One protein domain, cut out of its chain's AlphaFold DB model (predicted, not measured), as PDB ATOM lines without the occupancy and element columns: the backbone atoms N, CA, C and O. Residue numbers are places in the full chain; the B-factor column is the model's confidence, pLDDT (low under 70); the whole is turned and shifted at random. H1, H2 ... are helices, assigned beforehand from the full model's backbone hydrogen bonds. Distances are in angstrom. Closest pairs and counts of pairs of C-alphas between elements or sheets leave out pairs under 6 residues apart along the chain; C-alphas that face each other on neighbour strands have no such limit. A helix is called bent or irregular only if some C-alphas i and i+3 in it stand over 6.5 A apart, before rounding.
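AT A GLANCE: This is residues 2 to 58 of the 142 residues of an uncharacterized protein of Lentisphaerae bacterium (UniProt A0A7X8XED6). What is seen? Kinked H3 forms the middle, with H2 alongside and short H1 and H4 packed on it. What makes it? The printed part is all helix, 57 residues with four named helices, H1 to H4. It is compact, with a radius of gyration of the C-alphas of 10.2 A and spans of 26, 22 and 17 A.

IN THESE COORDINATES: Which helix is longest? H3, residues 30 to 46, 21.2 A long, is irregular: C-alphas 39 and 42 are 7.2 A apart. The others? H1, residues 2 to 8, begins at (8.288, 13.346, 12.331); H2 is 14 to 28; H4, 50 to 56, ends at (23.088, 5.858, 14.071).

HOW THE PARTS SIT: What touches H3? H2 does, a hairpin, closest at C-alphas 15 and 43, 4.9 A. H4 does, a hairpin, closest at C-alphas 53 and 45, 6.4 A. H1 touches residues 36 to 40 alone. The backbones? Every O i to N i+4 pair is within hydrogen-bond range in H1, H2 and H4, and 9 of 13 in H3.

THE WHOLE: How wide? C-alphas 12 and 31, the farthest apart, are 27.5 A apart. Where is confidence low? Residues 2 to 14 have pLDDT under 70.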
ATOM      1  N   PHE A   2       7.569  13.915  11.165       50.34
ATOM      2  CA  PHE A   2       8.288  13.346  12.331       50.34
ATOM      3  C   PHE A   2       8.682  14.404  13.376       50.34
ATOM      4  O   PHE A   2       8.596  14.163  14.573       50.34
ATOM      5  N   HIS A   3       9.036  15.609  12.917       48.69
ATOM      6  CA  HIS A   3       9.270  16.757  13.795       48.69
ATOM      7  C   HIS A   3       8.019  17.197  14.562       48.69
ATOM      8  O   HIS A   3       8.155  17.607  15.703       48.69
ATOM      9  N   ASP A   4       6.826  17.076  13.975       51.44
ATOM     10  CA  ASP A   4       5.579  17.495  14.628       51.44
ATOM     11  C   ASP A   4       5.154  16.480  15.694       51.44
ATOM     12  O   ASP A   4       4.735  16.871  16.775       51.44
ATOM     13  N   VAL A   5       5.346  15.182  15.431       55.31
ATOM     14  CA  VAL A   5       5.100  14.116  16.415       55.31
ATOM     15  C   VAL A   5       6.128  14.173  17.551       55.31
ATOM     16  O   VAL A   5       5.747  14.130  18.711       55.31
ATOM     17  N   ALA A   6       7.418  14.358  17.248       51.72
ATOM     18  CA  ALA A   6       8.457  14.454  18.277       51.72
ATOM     19  C   ALA A   6       8.358  15.745  19.118       51.72
ATOM     20  O   ALA A   6       8.597  15.711  20.320       51.72
ATOM     21  N   ALA A   7       7.993  16.884  18.513       51.47
ATOM     22  CA  ALA A   7       7.870  18.161  19.224       51.47
ATOM     23  C   ALA A   7       6.620  18.251  20.118       51.47
ATOM     24  O   ALA A   7       6.612  19.041  21.060       51.47
ATOM     25  N   LEU A   8       5.581  17.453  19.850       46.97
ATOM     26  CA  LEU A   8       4.365  17.405  20.670       46.97
ATOM     27  C   LEU A   8       4.522  16.574  21.960       46.97
ATOM     28  O   LEU A   8       3.717  16.726  22.875       46.97
ATOM     29  N   ASN A   9       5.561  15.742  22.077       50.03
ATOM     30  CA  ASN A   9       5.557  14.582  22.976       50.03
ATOM     31  C   ASN A   9       6.505  14.693  24.196       50.03
ATOM     32  O   ASN A   9       7.160  13.734  24.592       50.03
ATOM     33  N   ASN A  10       6.580  15.863  24.834       42.94
ATOM     34  CA  ASN A  10       7.475  16.111  25.977       42.94
ATOM     35  C   ASN A  10       6.888  15.649  27.340       42.94
ATOM     36  O   ASN A  10       6.475  16.483  28.147       42.94
ATOM     37  N   THR A  11       6.888  14.335  27.623       49.06
ATOM     38  CA  THR A  11       6.738  13.760  28.989       49.06
ATOM     39  C   THR A  11       7.256  12.308  29.072       49.06
ATOM     40  O   THR A  11       7.249  11.593  28.077       49.06
ATOM     41  N   LEU A  12       7.666  11.854  30.270       47.00
ATOM     42  CA  LEU A  12       8.417  10.611  30.585       47.00
ATOM     43  C   LEU A  12       7.948   9.273  29.943       47.00
ATOM     44  O   LEU A  12       8.716   8.317  29.929       47.00
ATOM     45  N   GLU A  13       6.716   9.172  29.436       57.69
ATOM     46  CA  GLU A  13       6.152   7.958  28.807       57.69
ATOM     47  C   GLU A  13       6.360   7.897  27.274       57.69
ATOM     48  O   GLU A  13       6.036   6.895  26.634       57.69
ATOM     49  N   GLU A  14       6.904   8.956  26.666       66.06
ATOM     50  CA  GLU A  14       7.053   9.106  25.209       66.06
ATOM     51  C   GLU A  14       8.428   8.675  24.674       66.06
ATOM     52  O   GLU A  14       8.538   8.339  23.494       66.06
ATOM     53  N   ASP A  15       9.469   8.592  25.513       72.94
ATOM     54  CA  ASP A  15      10.791   8.094  25.091       72.94
ATOM     55  C   ASP A  15      10.693   6.644  24.602       72.94
ATOM     56  O   ASP A  15      11.213   6.298  23.541       72.94
ATOM     57  N   ALA A  16       9.944   5.804  25.325       81.19
ATOM     58  CA  ALA A  16       9.694   4.417  24.940       81.19
ATOM     59  C   ALA A  16       8.947   4.316  23.599       81.19
ATOM     60  O   ALA A  16       9.340   3.526  22.739       81.19
ATOM     61  N   LYS A  17       7.927   5.159  23.381       82.56
ATOM     62  CA  LYS A  17       7.180   5.215  22.112       82.56
ATOM     63  C   LYS A  17       8.038   5.739  20.966       82.56
ATOM     64  O   LYS A  17       7.959   5.225  19.855       82.56
ATOM     65  N   THR A  18       8.879   6.737  21.232       84.94
ATOM     66  CA  THR A  18       9.816   7.293  20.251       84.94
ATOM     67  C   THR A  18      10.826   6.234  19.832       84.94
ATOM     68  O   THR A  18      11.088   6.078  18.640       84.94
ATOM     69  N   ILE A  19      11.344   5.452  20.783       89.62
ATOM     70  CA  ILE A  19      12.233   4.321  20.507       89.62
ATOM     71  C   ILE A  19      11.505   3.253  19.690       89.62
ATOM     72  O   ILE A  19      12.048   2.803  18.685       89.62
ATOM     73  N   GLU A  20      10.291   2.855  20.073       89.38
ATOM     74  CA  GLU A  20       9.512   1.847  19.343       89.38
ATOM     75  C   GLU A  20       9.215   2.288  17.903       89.38
ATOM     76  O   GLU A  20       9.506   1.558  16.953       89.38
ATOM     77  N   LEU A  21       8.734   3.519  17.722       88.31
ATOM     78  CA  LEU A  21       8.496   4.105  16.406       88.31
ATOM     79  C   LEU A  21       9.786   4.177  15.582       88.31
ATOM     80  O   LEU A  21       9.781   3.866  14.390       88.31
ATOM     81  N   PHE A  22      10.906   4.540  16.208       91.75
ATOM     82  CA  PHE A  22      12.200   4.573  15.538       91.75
ATOM     83  C   PHE A  22      12.686   3.170  15.149       91.75
ATOM     84  O   PHE A  22      13.263   3.020  14.078       91.75
ATOM     85  N   ARG A  23      12.403   2.125  15.942       93.31
ATOM     86  CA  ARG A  23      12.676   0.721  15.569       93.31
ATOM     87  C   ARG A  23      11.862   0.287  14.354       93.31
ATOM     88  O   ARG A  23      12.400  -0.388  13.478       93.31
ATOM     89  N   ILE A  24      10.589   0.674  14.289       91.44
ATOM     90  CA  ILE A  24       9.730   0.397  13.128       91.44
ATOM     91  C   ILE A  24      10.294   1.105  11.893       91.44
ATOM     92  O   ILE A  24      10.504   0.468  10.862       91.44
ATOM     93  N   LEU A  25      10.636   2.390  12.013       89.94
ATOM     94  CA  LEU A  25      11.261   3.158  10.935       89.94
ATOM     95  C   LEU A  25      12.600   2.576  10.489       89.94
ATOM     96  O   LEU A  25      12.841   2.470   9.292       89.94
ATOM     97  N   ASP A  26      13.459   2.178  11.425       92.94
ATOM     98  CA  ASP A  26      14.749   1.550  11.136       92.94
ATOM     99  C   ASP A  26      14.595   0.277  10.293       92.94
ATOM    100  O   ASP A  26      15.389   0.025   9.384       92.94
ATOM    101  N   LYS A  27      13.557  -0.511  10.596       92.69
ATOM    102  CA  LYS A  27      13.260  -1.778   9.929       92.69
ATOM    103  C   LYS A  27      12.601  -1.585   8.565       92.69
ATOM    104  O   LYS A  27      12.957  -2.285   7.621       92.69
ATOM    105  N   GLU A  28      11.622  -0.691   8.467       92.88
ATOM    106  CA  GLU A  28      10.782  -0.552   7.271       92.88
ATOM    107  C   GLU A  28      11.301   0.503   6.290       92.88
ATOM    108  O   GLU A  28      11.153   0.350   5.080       92.88
ATOM    109  N   GLN A  29      11.902   1.582   6.796       91.56
ATOM    110  CA  GLN A  29      12.304   2.755   6.016       91.56
ATOM    111  C   GLN A  29      13.652   3.318   6.517       91.56
ATOM    112  O   GLN A  29      13.709   4.440   7.032       91.56
ATOM    113  N   PRO A  30      14.769   2.582   6.350       90.62
ATOM    114  CA  PRO A  30      16.064   2.940   6.941       90.62
ATOM    115  C   PRO A  30      16.595   4.309   6.491       90.62
ATOM    116  O   PRO A  30      17.276   4.996   7.253       90.62
ATOM    117  N   ASP A  31      16.277   4.754   5.275       89.12
ATOM    118  CA  ASP A  31      16.688   6.082   4.805       89.12
ATOM    119  C   ASP A  31      15.879   7.215   5.443       89.12
ATOM    120  O   ASP A  31      16.424   8.298   5.672       89.12
ATOM    121  N   LEU A  32      14.614   6.967   5.792       84.56
ATOM    122  CA  LEU A  32      13.821   7.904   6.584       84.56
ATOM    123  C   LEU A  32      14.301   7.912   8.040       84.56
ATOM    124  O   LEU A  32      14.462   8.983   8.620       84.56
ATOM    125  N   ALA A  33      14.637   6.751   8.606       89.12
ATOM    126  CA  ALA A  33      15.201   6.653   9.952       89.12
ATOM    127  C   ALA A  33      16.501   7.468  10.101       89.12
ATOM    128  O   ALA A  33      16.645   8.221  11.064       89.12
ATOM    129  N   LYS A  34      17.403   7.432   9.105       88.88
ATOM    130  CA  LYS A  34      18.604   8.297   9.078       88.88
ATOM    131  C   LYS A  34      18.254   9.786   9.121       88.88
ATOM    132  O   LYS A  34      18.906  10.543   9.834       88.88
ATOM    133  N   GLN A  35      17.230  10.210   8.380       87.19
ATOM    134  CA  GLN A  35      16.773  11.606   8.375       87.19
ATOM    135  C   GLN A  35      16.135  11.999   9.713       87.19
ATOM    136  O   GLN A  35      16.317  13.120  10.188       87.19
ATOM    137  N   CYS A  36      15.430  11.067  10.352       87.00
ATOM    138  CA  CYS A  36      14.770  11.271  11.638       87.00
ATOM    139  C   CYS A  36      15.702  11.110  12.846       87.00
ATOM    140  O   CYS A  36      15.314  11.499  13.949       87.00
ATOM    141  N   TRP A  37      16.931  10.610  12.661       87.75
ATOM    142  CA  TRP A  37      17.883  10.372  13.750       87.75
ATOM    143  C   TRP A  37      18.058  11.593  14.646       87.75
ATOM    144  O   TRP A  37      17.988  11.474  15.863       87.75
ATOM    145  N   ARG A  38      18.199  12.790  14.066       84.31
ATOM    146  CA  ARG A  38      18.376  14.025  14.844       84.31
ATOM    147  C   ARG A  38      17.234  14.276  15.838       84.31
ATOM    148  O   ARG A  38      17.500  14.822  16.900       84.31
ATOM    149  N   ALA A  39      16.001  13.905  15.493       82.88
ATOM    150  CA  ALA A  39      14.838  14.069  16.365       82.88
ATOM    151  C   ALA A  39      14.733  12.947  17.410       82.88
ATOM    152  O   ALA A  39      14.352  13.209  18.544       82.88
ATOM    153  N   ALA A  40      15.097  11.715  17.048       86.50
ATOM    154  CA  ALA A  40      15.012  10.560  17.942       86.50
ATOM    155  C   ALA A  40      16.233  10.399  18.868       86.50
ATOM    156  O   ALA A  40      16.141   9.713  19.882       86.50
ATOM    157  N   LYS A  41      17.374  11.016  18.535       87.19
ATOM    158  CA  LYS A  41      18.671  10.808  19.195       87.19
ATOM    159  C   LYS A  41      18.593  10.938  20.712       87.19
ATOM    160  O   LYS A  41      19.106  10.073  21.414       87.19
ATOM    161  N   ASP A  42      17.958  11.996  21.214       85.81
ATOM    162  CA  ASP A  42      17.895  12.228  22.657       85.81
ATOM    163  C   ASP A  42      17.085  11.149  23.375       85.81
ATOM    164  O   ASP A  42      17.591  10.591  24.348       85.81
ATOM    165  N   ALA A  43      15.912  10.781  22.856       87.50
ATOM    166  CA  ALA A  43      15.098   9.697  23.404       87.50
ATOM    167  C   ALA A  43      15.831   8.346  23.342       87.50
ATOM    168  O   ALA A  43      15.867   7.606  24.320       87.50
ATOM    169  N   VAL A  44      16.485   8.039  22.216       89.81
ATOM    170  CA  VAL A  44      17.203   6.769  22.014       89.81
ATOM    171  C   VAL A  44      18.418   6.646  22.943       89.81
ATOM    172  O   VAL A  44      18.644   5.573  23.507       89.81
ATOM    173  N   ILE A  45      19.184   7.727  23.145       87.94
ATOM    174  CA  ILE A  45      20.323   7.727  24.077       87.94
ATOM    175  C   ILE A  45      19.833   7.675  25.530       87.94
ATOM    176  O   ILE A  45      20.341   6.871  26.308       87.94
ATOM    177  N   THR A  46      18.848   8.498  25.905       85.81
ATOM    178  CA  THR A  46      18.319   8.555  27.282       85.81
ATOM    179  C   THR A  46      17.642   7.244  27.678       85.81
ATOM    180  O   THR A  46      17.877   6.738  28.775       85.81
ATOM    181  N   GLY A  47      16.885   6.634  26.765       87.50
ATOM    182  CA  GLY A  47      16.284   5.314  26.949       87.50
ATOM    183  C   GLY A  47      17.261   4.146  26.789       87.50
ATOM    184  O   GLY A  47      16.825   2.997  26.789       87.50
ATOM    185  N   LYS A  48      18.570   4.414  26.659       88.75
ATOM    186  CA  LYS A  48      19.645   3.407  26.640       88.75
ATOM    187  C   LYS A  48      19.459   2.318  25.577       88.75
ATOM    188  O   LYS A  48      19.904   1.183  25.750       88.75
ATOM    189  N   ALA A  49      18.832   2.651  24.449       91.12
ATOM    190  CA  ALA A  49      18.664   1.738  23.319       91.12
ATOM    191  C   ALA A  49      19.967   1.658  22.501       91.12
ATOM    192  O   ALA A  49      20.046   2.116  21.358       91.12
ATOM    193  N   TYR A  50      21.022   1.125  23.126       89.31
ATOM    194  CA  TYR A  50      22.402   1.167  22.631       89.31
ATOM    195  C   TYR A  50      22.595   0.489  21.273       89.31
ATOM    196  O   TYR A  50      23.483   0.882  20.523       89.31
ATOM    197  N   ASP A  51      21.750  -0.476  20.916       90.75
ATOM    198  CA  ASP A  51      21.755  -1.106  19.597       90.75
ATOM    199  C   ASP A  51      21.426  -0.103  18.477       90.75
ATOM    200  O   ASP A  51      22.126  -0.042  17.463       90.75
ATOM    201  N   LEU A  52      20.420   0.752  18.691       92.25
ATOM    202  CA  LEU A  52      20.080   1.842  17.777       92.25
ATOM    203  C   LEU A  52      21.134   2.946  17.832       92.25
ATOM    204  O   LEU A  52      21.539   3.453  16.787       92.25
ATOM    205  N   VAL A  53      21.623   3.295  19.028       91.88
ATOM    206  CA  VAL A  53      22.671   4.317  19.146       91.88
ATOM    207  C   VAL A  53      23.908   3.905  18.353       91.88
ATOM    208  O   VAL A  53      24.383   4.692  17.541       91.88
ATOM    209  N   ARG A  54      24.373   2.657  18.494       90.31
ATOM    210  CA  ARG A  54      25.528   2.123  17.756       90.31
ATOM    211  C   ARG A  54      25.355   2.232  16.243       90.31
ATOM    212  O   ARG A  54      26.321   2.495  15.534       90.31
ATOM    213  N   LYS A  55      24.130   2.037  15.751       91.81
ATOM    214  CA  LYS A  55      23.811   2.098  14.320       91.81
ATOM    215  C   LYS A  55      23.811   3.527  13.771       91.81
ATOM    216  O   LYS A  55      24.181   3.718  12.614       91.81
ATOM    217  N   TYR A  56      23.402   4.515  14.571       90.31
ATOM    218  CA  TYR A  56      23.088   5.858  14.071       90.31
ATOM    219  C   TYR A  56      23.979   6.993  14.579       90.31
ATOM    220  O   TYR A  56      24.096   8.008  13.891       90.31
ATOM    221  N   ILE A  57      24.619   6.864  15.744       86.38
ATOM    222  CA  ILE A  57      25.404   7.960  16.335       86.38
ATOM    223  C   ILE A  57      26.609   8.362  15.484       86.38
ATOM    224  O   ILE A  57      27.064   9.503  15.538       86.38
ATOM    225  N   GLY A  58      27.124   7.432  14.681       86.12
ATOM    226  CA  GLY A  58      28.360   7.633  13.945       86.12
ATOM    227  C   GLY A  58      29.543   7.713  14.908       86.12
ATOM    228  O   GLY A  58      29.884   6.720  15.536       86.12
TER     229      GLY A  58